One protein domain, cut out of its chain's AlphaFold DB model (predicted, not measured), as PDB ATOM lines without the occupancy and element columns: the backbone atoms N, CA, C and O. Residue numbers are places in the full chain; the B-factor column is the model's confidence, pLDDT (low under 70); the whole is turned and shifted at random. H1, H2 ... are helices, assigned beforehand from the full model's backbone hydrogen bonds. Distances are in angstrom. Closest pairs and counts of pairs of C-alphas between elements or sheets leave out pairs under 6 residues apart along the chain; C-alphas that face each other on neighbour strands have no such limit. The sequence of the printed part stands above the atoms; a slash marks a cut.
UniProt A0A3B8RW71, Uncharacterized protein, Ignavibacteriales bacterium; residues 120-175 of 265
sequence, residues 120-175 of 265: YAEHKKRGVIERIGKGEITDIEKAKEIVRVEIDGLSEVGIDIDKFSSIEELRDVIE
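AT A GLANCE: This is residues 120 to 175 of the 265 residues of an uncharacterized protein of Ignavibacteriales bacterium (UniProt A0A3B8RW71). Three helices at shallow tilts to one another stand side by side with their centres in a triangle, H1 running opposite to H2 and H3. A long stretch without a named element, residues 151 to 166, loops out beyond the end of H2 and returns along the side away from H1 to the start of H3. The printed part has 56 residues with three named helices, in the order H1, H2, H3, and no named strand; its class is all helix. It is compact, with a radius of gyration of the C-alphas of 10.0 A, and rounded, spanning 28 by 23 by 17 A.

HOW THE PARTS SIT: H1, residues 121 to 133, and H2, residues 140 to 150, form a helical hairpin. They touch, closest at the C-alphas of Lys 124 and Glu 150, 6.3 A apart, and run opposite ways at a shallow tilt of 25 degrees. H3, residues 167 to 175, touches H1, with the C-alphas of Ile 129 and Arg 171 closest at 6.2 A. These two run opposite ways at a shallow tilt of 30 degrees. H2 and H3 are close but not clearly touching; their closest C-alphas, those of Ile 140 and Ile 167, are 5.3 A apart. They run the same way at a shallow tilt of 27 degrees. In H1, H2 and H3 every O i to N i+4 pair is within hydrogen-bond range.

IN THESE COORDINATES: H1 runs from Ala 121, with its C-alpha at (-14.224, -10.600, 77.434), to Gly 133 over 18.2 A. H2 runs from Ile 140, C-alpha at (-0.998, -4.306, 91.049), to Glu 150 over 15.1 A. H3 runs 11.8 A from Ile 167 to Glu 175, C-alpha at (-3.490, -6.300, 75.751).

THE WHOLE: The C-alphas farthest apart, those of Gly 135 and Glu 156, are 28.2 A apart. The link from H1 to H2 is short, with 6 residues; that from H2 to H3 is long, with 16. The printed part has no cut. The mean pLDDT of the printed part is 91.8, and no printed residue is under 70.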
ATOM      1  N   TYR A 120     -18.144 -11.008  75.896       81.38
ATOM      2  CA  TYR A 120     -17.812  -9.668  76.400       81.38
ATOM      3  C   TYR A 120     -16.349  -9.506  76.814       81.38
ATOM      4  O   TYR A 120     -15.910  -8.372  77.018       81.38
ATOM      5  N   ALA A 121     -15.588 -10.599  76.906       84.44
ATOM      6  CA  ALA A 121     -14.224 -10.600  77.434       84.44
ATOM      7  C   ALA A 121     -13.312  -9.575  76.737       84.44
ATOM      8  O   ALA A 121     -12.661  -8.780  77.408       84.44
ATOM      9  N   GLU A 122     -13.334  -9.501  75.403       86.56
ATOM     10  CA  GLU A 122     -12.550  -8.524  74.628       86.56
ATOM     11  C   GLU A 122     -12.965  -7.062  74.891       86.56
ATOM     12  O   GLU A 122     -12.124  -6.164  74.971       86.56
ATOM     13  N   HIS A 123     -14.261  -6.796  75.078       83.88
ATOM     14  CA  HIS A 123     -14.736  -5.459  75.442       83.88
ATOM     15  C   HIS A 123     -14.316  -5.084  76.871       83.88
ATOM     16  O   HIS A 123     -13.721  -4.025  77.079       83.88
ATOM     17  N   LYS A 124     -14.571  -5.966  77.847       88.06
ATOM     18  CA  LYS A 124     -14.199  -5.754  79.256       88.06
ATOM     19  C   LYS A 124     -12.680  -5.572  79.398       88.06
ATOM     20  O   LYS A 124     -12.226  -4.640  80.061       88.06
ATOM     21  N   LYS A 125     -11.894  -6.361  78.655       90.81
ATOM     22  CA  LYS A 125     -10.437  -6.226  78.521       90.81
ATOM     23  C   LYS A 125     -10.007  -4.816  78.120       90.81
ATOM     24  O   LYS A 125      -9.179  -4.217  78.806       90.81
ATOM     25  N   ARG A 126     -10.569  -4.271  77.032       89.25
ATOM     26  CA  ARG A 126     -10.254  -2.906  76.569       89.25
ATOM     27  C   ARG A 126     -10.541  -1.863  77.652       89.25
ATOM     28  O   ARG A 126      -9.692  -1.010  77.896       89.25
ATOM     29  N   GLY A 127     -11.668  -1.986  78.356       89.44
ATOM     30  CA  GLY A 127     -12.024  -1.090  79.461       89.44
ATOM     31  C   GLY A 127     -11.048  -1.153  80.645       89.44
ATOM     32  O   GLY A 127     -10.711  -0.128  81.235       89.44
ATOM     33  N   VAL A 128     -10.539  -2.338  80.999       92.25
ATOM     34  CA  VAL A 128      -9.480  -2.474  82.019       92.25
ATOM     35  C   VAL A 128      -8.181  -1.798  81.566       92.25
ATOM     36  O   VAL A 128      -7.621  -1.003  82.320       92.25
ATOM     37  N   ILE A 129      -7.725  -2.062  80.337       93.56
ATOM     38  CA  ILE A 129      -6.485  -1.485  79.786       93.56
ATOM     39  C   ILE A 129      -6.556   0.044  79.750       93.56
ATOM     40  O   ILE A 129      -5.596   0.713  80.129       93.56
ATOM     41  N   GLU A 130      -7.694   0.605  79.341       93.06
ATOM     42  CA  GLU A 130      -7.896   2.051  79.291       93.06
ATOM     43  C   GLU A 130      -7.807   2.691  80.686       93.06
ATOM     44  O   GLU A 130      -7.105   3.690  80.856       93.06
ATOM     45  N   ARG A 131      -8.444   2.095  81.704       94.00
ATOM     46  CA  ARG A 131      -8.376   2.582  83.096       94.00
ATOM     47  C   ARG A 131      -6.962   2.504  83.676       94.00
ATOM     48  O   ARG A 131      -6.549   3.412  84.396       94.00
ATOM     49  N   ILE A 132      -6.193   1.466  83.333       93.75
ATOM     50  CA  ILE A 132      -4.763   1.392  83.671       93.75
ATOM     51  C   ILE A 132      -3.999   2.527  82.972       93.75
ATOM     52  O   ILE A 132      -3.265   3.268  83.621       93.75
ATOM     53  N   GLY A 133      -4.199   2.709  81.662       91.88
ATOM     54  CA  GLY A 133      -3.521   3.740  80.871       91.88
ATOM     55  C   GLY A 133      -3.813   5.174  81.331       91.88
ATOM     56  O   GLY A 133      -2.940   6.034  81.238       91.88
ATOM     57  N   LYS A 134      -5.010   5.424  81.873       94.88
ATOM     58  CA  LYS A 134      -5.409   6.708  82.477       94.88
ATOM     59  C   LYS A 134      -4.906   6.907  83.911       94.88
ATOM     60  O   LYS A 134      -5.075   7.992  84.460       94.88
ATOM     61  N   GLY A 135      -4.300   5.891  84.526       93.12
ATOM     62  CA  GLY A 135      -3.863   5.944  85.922       93.12
ATOM     63  C   GLY A 135      -5.010   5.867  86.937       93.12
ATOM     64  O   GLY A 135      -4.848   6.290  88.077       93.12
ATOM     65  N   GLU A 136      -6.171   5.331  86.553       95.56
ATOM     66  CA  GLU A 136      -7.291   5.067  87.472       95.56
ATOM     67  C   GLU A 136      -7.064   3.773  88.281       95.56
ATOM     68  O   GLU A 136      -7.580   3.601  89.393       95.56
ATOM     69  N   ILE A 137      -6.254   2.863  87.729       94.75
ATOM     70  CA  ILE A 137      -5.772   1.639  88.370       94.75
ATOM     71  C   ILE A 137      -4.243   1.722  88.440       94.75
ATOM     72  O   ILE A 137      -3.567   1.617  87.421       94.75
ATOM     73  N   THR A 138      -3.710   1.929  89.644       93.50
ATOM     74  CA  THR A 138      -2.274   2.171  89.888       93.50
ATOM     75  C   THR A 138      -1.629   1.177  90.850       93.50
ATOM     76  O   THR A 138      -0.417   1.218  91.038       93.50
ATOM     77  N   ASP A 139      -2.415   0.270  91.434       95.38
ATOM     78  CA  ASP A 139      -1.937  -0.795  92.319       95.38
ATOM     79  C   ASP A 139      -2.090  -2.174  91.657       95.38
ATOM     80  O   ASP A 139      -3.131  -2.469  91.063       95.38
ATOM     81  N   ILE A 140      -1.042  -3.003  91.728       96.25
ATOM     82  CA  ILE A 140      -0.998  -4.306  91.049       96.25
ATOM     83  C   ILE A 140      -1.993  -5.296  91.652       96.25
ATOM     84  O   ILE A 140      -2.644  -6.026  90.911       96.25
ATOM     85  N   GLU A 141      -2.179  -5.305  92.969       96.12
ATOM     86  CA  GLU A 141      -3.119  -6.231  93.605       96.12
ATOM     87  C   GLU A 141      -4.564  -5.853  93.265       96.12
ATOM     88  O   GLU A 141      -5.356  -6.715  92.877       96.12
ATOM     89  N   LYS A 142      -4.874  -4.552  93.250       95.00
ATOM     90  CA  LYS A 142      -6.149  -4.036  92.737       95.00
ATOM     91  C   LYS A 142      -6.346  -4.365  91.255       95.00
ATOM     92  O   LYS A 142      -7.447  -4.735  90.851       95.00
ATOM     93  N   ALA A 143      -5.308  -4.237  90.429       95.69
ATOM     94  CA  ALA A 143      -5.389  -4.572  89.009       95.69
ATOM     95  C   ALA A 143      -5.690  -6.065  88.801       95.69
ATOM     96  O   ALA A 143      -6.571  -6.403  88.014       95.69
ATOM     97  N   LYS A 144      -5.023  -6.952  89.549       96.12
ATOM     98  CA  LYS A 144      -5.287  -8.399  89.535       96.12
ATOM     99  C   LYS A 144      -6.720  -8.723  89.947       96.12
ATOM    100  O   LYS A 144      -7.361  -9.548  89.304       96.12
ATOM    101  N   GLU A 145      -7.226  -8.091  91.006       95.31
ATOM    102  CA  GLU A 145      -8.612  -8.263  91.454       95.31
ATOM    103  C   GLU A 145      -9.605  -7.855  90.360       95.31
ATOM    104  O   GLU A 145     -10.452  -8.658  89.974       95.31
ATOM    105  N   ILE A 146      -9.448  -6.653  89.798       94.50
ATOM    106  CA  ILE A 146     -10.310  -6.141  88.724       94.50
ATOM    107  C   ILE A 146     -10.280  -7.071  87.512       94.50
ATOM    108  O   ILE A 146     -11.327  -7.430  86.987       94.50
ATOM    109  N   VAL A 147      -9.092  -7.499  87.084       93.19
ATOM    110  CA  VAL A 147      -8.937  -8.405  85.943       93.19
ATOM    111  C   VAL A 147      -9.638  -9.741  86.190       93.19
ATOM    112  O   VAL A 147     -10.319 -10.228  85.295       93.19
ATOM    113  N   ARG A 148      -9.523 -10.321  87.391       92.12
ATOM    114  CA  ARG A 148     -10.208 -11.582  87.731       92.12
ATOM    115  C   ARG A 148     -11.723 -11.455  87.747       92.12
ATOM    116  O   ARG A 148     -12.405 -12.414  87.412       92.12
ATOM    117  N   VAL A 149     -12.232 -10.320  88.217       89.88
ATOM    118  CA  VAL A 149     -13.672 -10.090  88.363       89.88
ATOM    119  C   VAL A 149     -14.307  -9.718  87.028       89.88
ATOM    120  O   VAL A 149     -15.432 -10.121  86.751       89.88
ATOM    121  N   GLU A 150     -13.611  -8.929  86.215       89.81
ATOM    122  CA  GLU A 150     -14.184  -8.364  85.001       89.81
ATOM    123  C   GLU A 150     -13.801  -9.124  83.729       89.81
ATOM    124  O   GLU A 150     -14.522  -9.011  82.750       89.81
ATOM    125  N   ILE A 151     -12.701  -9.874  83.669       88.69
ATOM    126  CA  ILE A 151     -12.279 -10.533  82.425       88.69
ATOM    127  C   ILE A 151     -12.401 -12.052  82.556       88.69
ATOM    128  O   ILE A 151     -11.572 -12.716  83.177       88.69
ATOM    129  N   ASP A 152     -13.415 -12.606  81.895       83.12
ATOM    130  CA  ASP A 152     -13.640 -14.046  81.811       83.12
ATOM    131  C   ASP A 152     -12.676 -14.729  80.817       83.12
ATOM    132  O   ASP A 152     -12.076 -14.093  79.948       83.12
ATOM    133  N   GLY A 153     -12.502 -16.049  80.945       82.44
ATOM    134  CA  GLY A 153     -11.760 -16.871  79.974       82.44
ATOM    135  C   GLY A 153     -10.227 -16.782  80.029       82.44
ATOM    136  O   GLY A 153      -9.551 -17.485  79.280       82.44
ATOM    137  N   LEU A 154      -9.643 -15.988  80.936       86.50
ATOM    138  CA  LEU A 154      -8.182 -15.843  81.077       86.50
ATOM    139  C   LEU A 154      -7.453 -17.176  81.305       86.50
ATOM    140  O   LEU A 154      -6.390 -17.420  80.732       86.50
ATOM    141  N   SER A 155      -8.031 -18.064  82.115       85.69
ATOM    142  CA  SER A 155      -7.460 -19.387  82.378       85.69
ATOM    143  C   SER A 155      -7.522 -20.308  81.157       85.69
ATOM    144  O   SER A 155      -6.612 -21.111  80.958       85.69
ATOM    145  N   GLU A 156      -8.543 -20.170  80.304       85.00
ATOM    146  CA  GLU A 156      -8.704 -20.963  79.076       85.00
ATOM    147  C   GLU A 156      -7.607 -20.654  78.051       85.00
ATOM    148  O   GLU A 156      -7.200 -21.529  77.287       85.00
ATOM    149  N   VAL A 157      -7.079 -19.428  78.082       86.44
ATOM    150  CA  VAL A 157      -5.952 -18.979  77.252       86.44
ATOM    151  C   VAL A 157      -4.598 -19.067  77.971       86.44
ATOM    152  O   VAL A 157      -3.588 -18.584  77.461       86.44
ATOM    153  N   GLY A 158      -4.549 -19.717  79.138       89.94
ATOM    154  CA  GLY A 158      -3.309 -20.020  79.857       89.94
ATOM    155  C   GLY A 158      -2.707 -18.855  80.645       89.94
ATOM    156  O   GLY A 158      -1.524 -18.906  80.990       89.94
ATOM    157  N   ILE A 159      -3.491 -17.816  80.942       91.75
ATOM    158  CA  ILE A 159      -3.043 -16.684  81.757       91.75
ATOM    159  C   ILE A 159      -3.303 -16.967  83.230       91.75
ATOM    160  O   ILE A 159      -4.429 -17.218  83.655       91.75
ATOM    161  N   ASP A 160      -2.235 -16.864  84.013       93.38
ATOM    162  CA  ASP A 160      -2.265 -16.956  85.466       93.38
ATOM    163  C   ASP A 160      -1.975 -15.574  86.062       93.38
ATOM    164  O   ASP A 160      -0.839 -15.094  86.037       93.38
ATOM    165  N   ILE A 161      -3.030 -14.925  86.565       93.12
ATOM    166  CA  ILE A 161      -3.001 -13.543  87.060       93.12
ATOM    167  C   ILE A 161      -2.099 -13.375  88.293       93.12
ATOM    168  O   ILE A 161      -1.578 -12.286  88.539       93.12
ATOM    169  N   ASP A 162      -1.842 -14.446  89.044       93.06
ATOM    170  CA  ASP A 162      -0.980 -14.387  90.226       93.06
ATOM    171  C   ASP A 162       0.507 -14.223  89.889       93.06
ATOM    172  O   ASP A 162       1.284 -13.794  90.741       93.06
ATOM    173  N   LYS A 163       0.915 -14.506  88.644       94.00
ATOM    174  CA  LYS A 163       2.326 -14.447  88.225       94.00
ATOM    175  C   LYS A 163       2.845 -13.039  87.964       94.00
ATOM    176  O   LYS A 163       4.058 -12.852  87.924       94.00
ATOM    177  N   PHE A 164       1.959 -12.065  87.786       95.25
ATOM    178  CA  PHE A 164       2.354 -10.706  87.438       95.25
ATOM    179  C   PHE A 164       2.861  -9.941  88.658       95.25
ATOM    180  O   PHE A 164       2.246  -9.963  89.728       95.25
ATOM    181  N   SER A 165       3.979  -9.240  88.481       94.31
ATOM    182  CA  SER A 165       4.616  -8.458  89.550       94.31
ATOM    183  C   SER A 165       4.542  -6.946  89.331       94.31
ATOM    184  O   SER A 165       4.752  -6.184  90.274       94.31
ATOM    185  N   SER A 166       4.188  -6.505  88.120       96.12
ATOM    186  CA  SER A 166       3.942  -5.100  87.797       96.12
ATOM    187  C   SER A 166       2.672  -4.914  86.967       96.12
ATOM    188  O   SER A 166       2.188  -5.835  86.301       96.12
ATOM    189  N   ILE A 167       2.121  -3.699  87.015       95.00
ATOM    190  CA  ILE A 167       0.930  -3.320  86.242       95.00
ATOM    191  C   ILE A 167       1.238  -3.293  84.754       95.00
ATOM    192  O   ILE A 167       0.400  -3.692  83.953       95.00
ATOM    193  N   GLU A 168       2.428  -2.832  84.383       93.81
ATOM    194  CA  GLU A 168       2.856  -2.741  82.994       93.81
ATOM    195  C   GLU A 168       2.936  -4.134  82.365       93.81
ATOM    196  O   GLU A 168       2.437  -4.336  81.263       93.81
ATOM    197  N   GLU A 169       3.479  -5.118  83.093       95.44
ATOM    198  CA  GLU A 169       3.552  -6.509  82.638       95.44
ATOM    199  C   GLU A 169       2.153  -7.119  82.472       95.44
ATOM    200  O   GLU A 169       1.842  -7.697  81.427       95.44
ATOM    201  N   LEU A 170       1.293  -6.951  83.485       95.19
ATOM    202  CA  LEU A 170      -0.095  -7.414  83.459       95.19
ATOM    203  C   LEU A 170      -0.855  -6.810  82.273       95.19
ATOM    204  O   LEU A 170      -1.499  -7.532  81.509       95.19
ATOM    205  N   ARG A 171      -0.755  -5.487  82.099       94.88
ATOM    206  CA  ARG A 171      -1.393  -4.756  81.007       94.88
ATOM    207  C   ARG A 171      -0.903  -5.264  79.656       94.88
ATOM    208  O   ARG A 171      -1.735  -5.604  78.825       94.88
ATOM    209  N   ASP A 172       0.409  -5.335  79.444       94.62
ATOM    210  CA  ASP A 172       0.997  -5.722  78.160       94.62
ATOM    211  C   ASP A 172       0.594  -7.139  77.739       94.62
ATOM    212  O   ASP A 172       0.338  -7.389  76.556       94.62
ATOM    213  N   VAL A 173       0.560  -8.082  78.687       94.56
ATOM    214  CA  VAL A 173       0.157  -9.463  78.398       94.56
ATOM    215  C   VAL A 173      -1.329  -9.537  78.088       94.56
ATOM    216  O   VAL A 173      -1.704 -10.136  77.079       94.56
ATOM    217  N   ILE A 174      -2.173  -8.897  78.897       93.44
ATOM    218  CA  ILE A 174      -3.613  -8.870  78.646       93.44
ATOM    219  C   ILE A 174      -3.900  -8.207  77.294       93.44
ATOM    220  O   ILE A 174      -4.598  -8.794  76.478       93.44
ATOM    221  N   GLU A 175      -3.304  -7.050  77.002       93.06
ATOM    222  CA  GLU A 175      -3.490  -6.300  75.751       93.06
ATOM    223  C   GLU A 175      -3.201  -7.150  74.503       93.06
ATOM    224  O   GLU A 175      -3.979  -7.125  73.548       93.06
TER     225      GLU A 175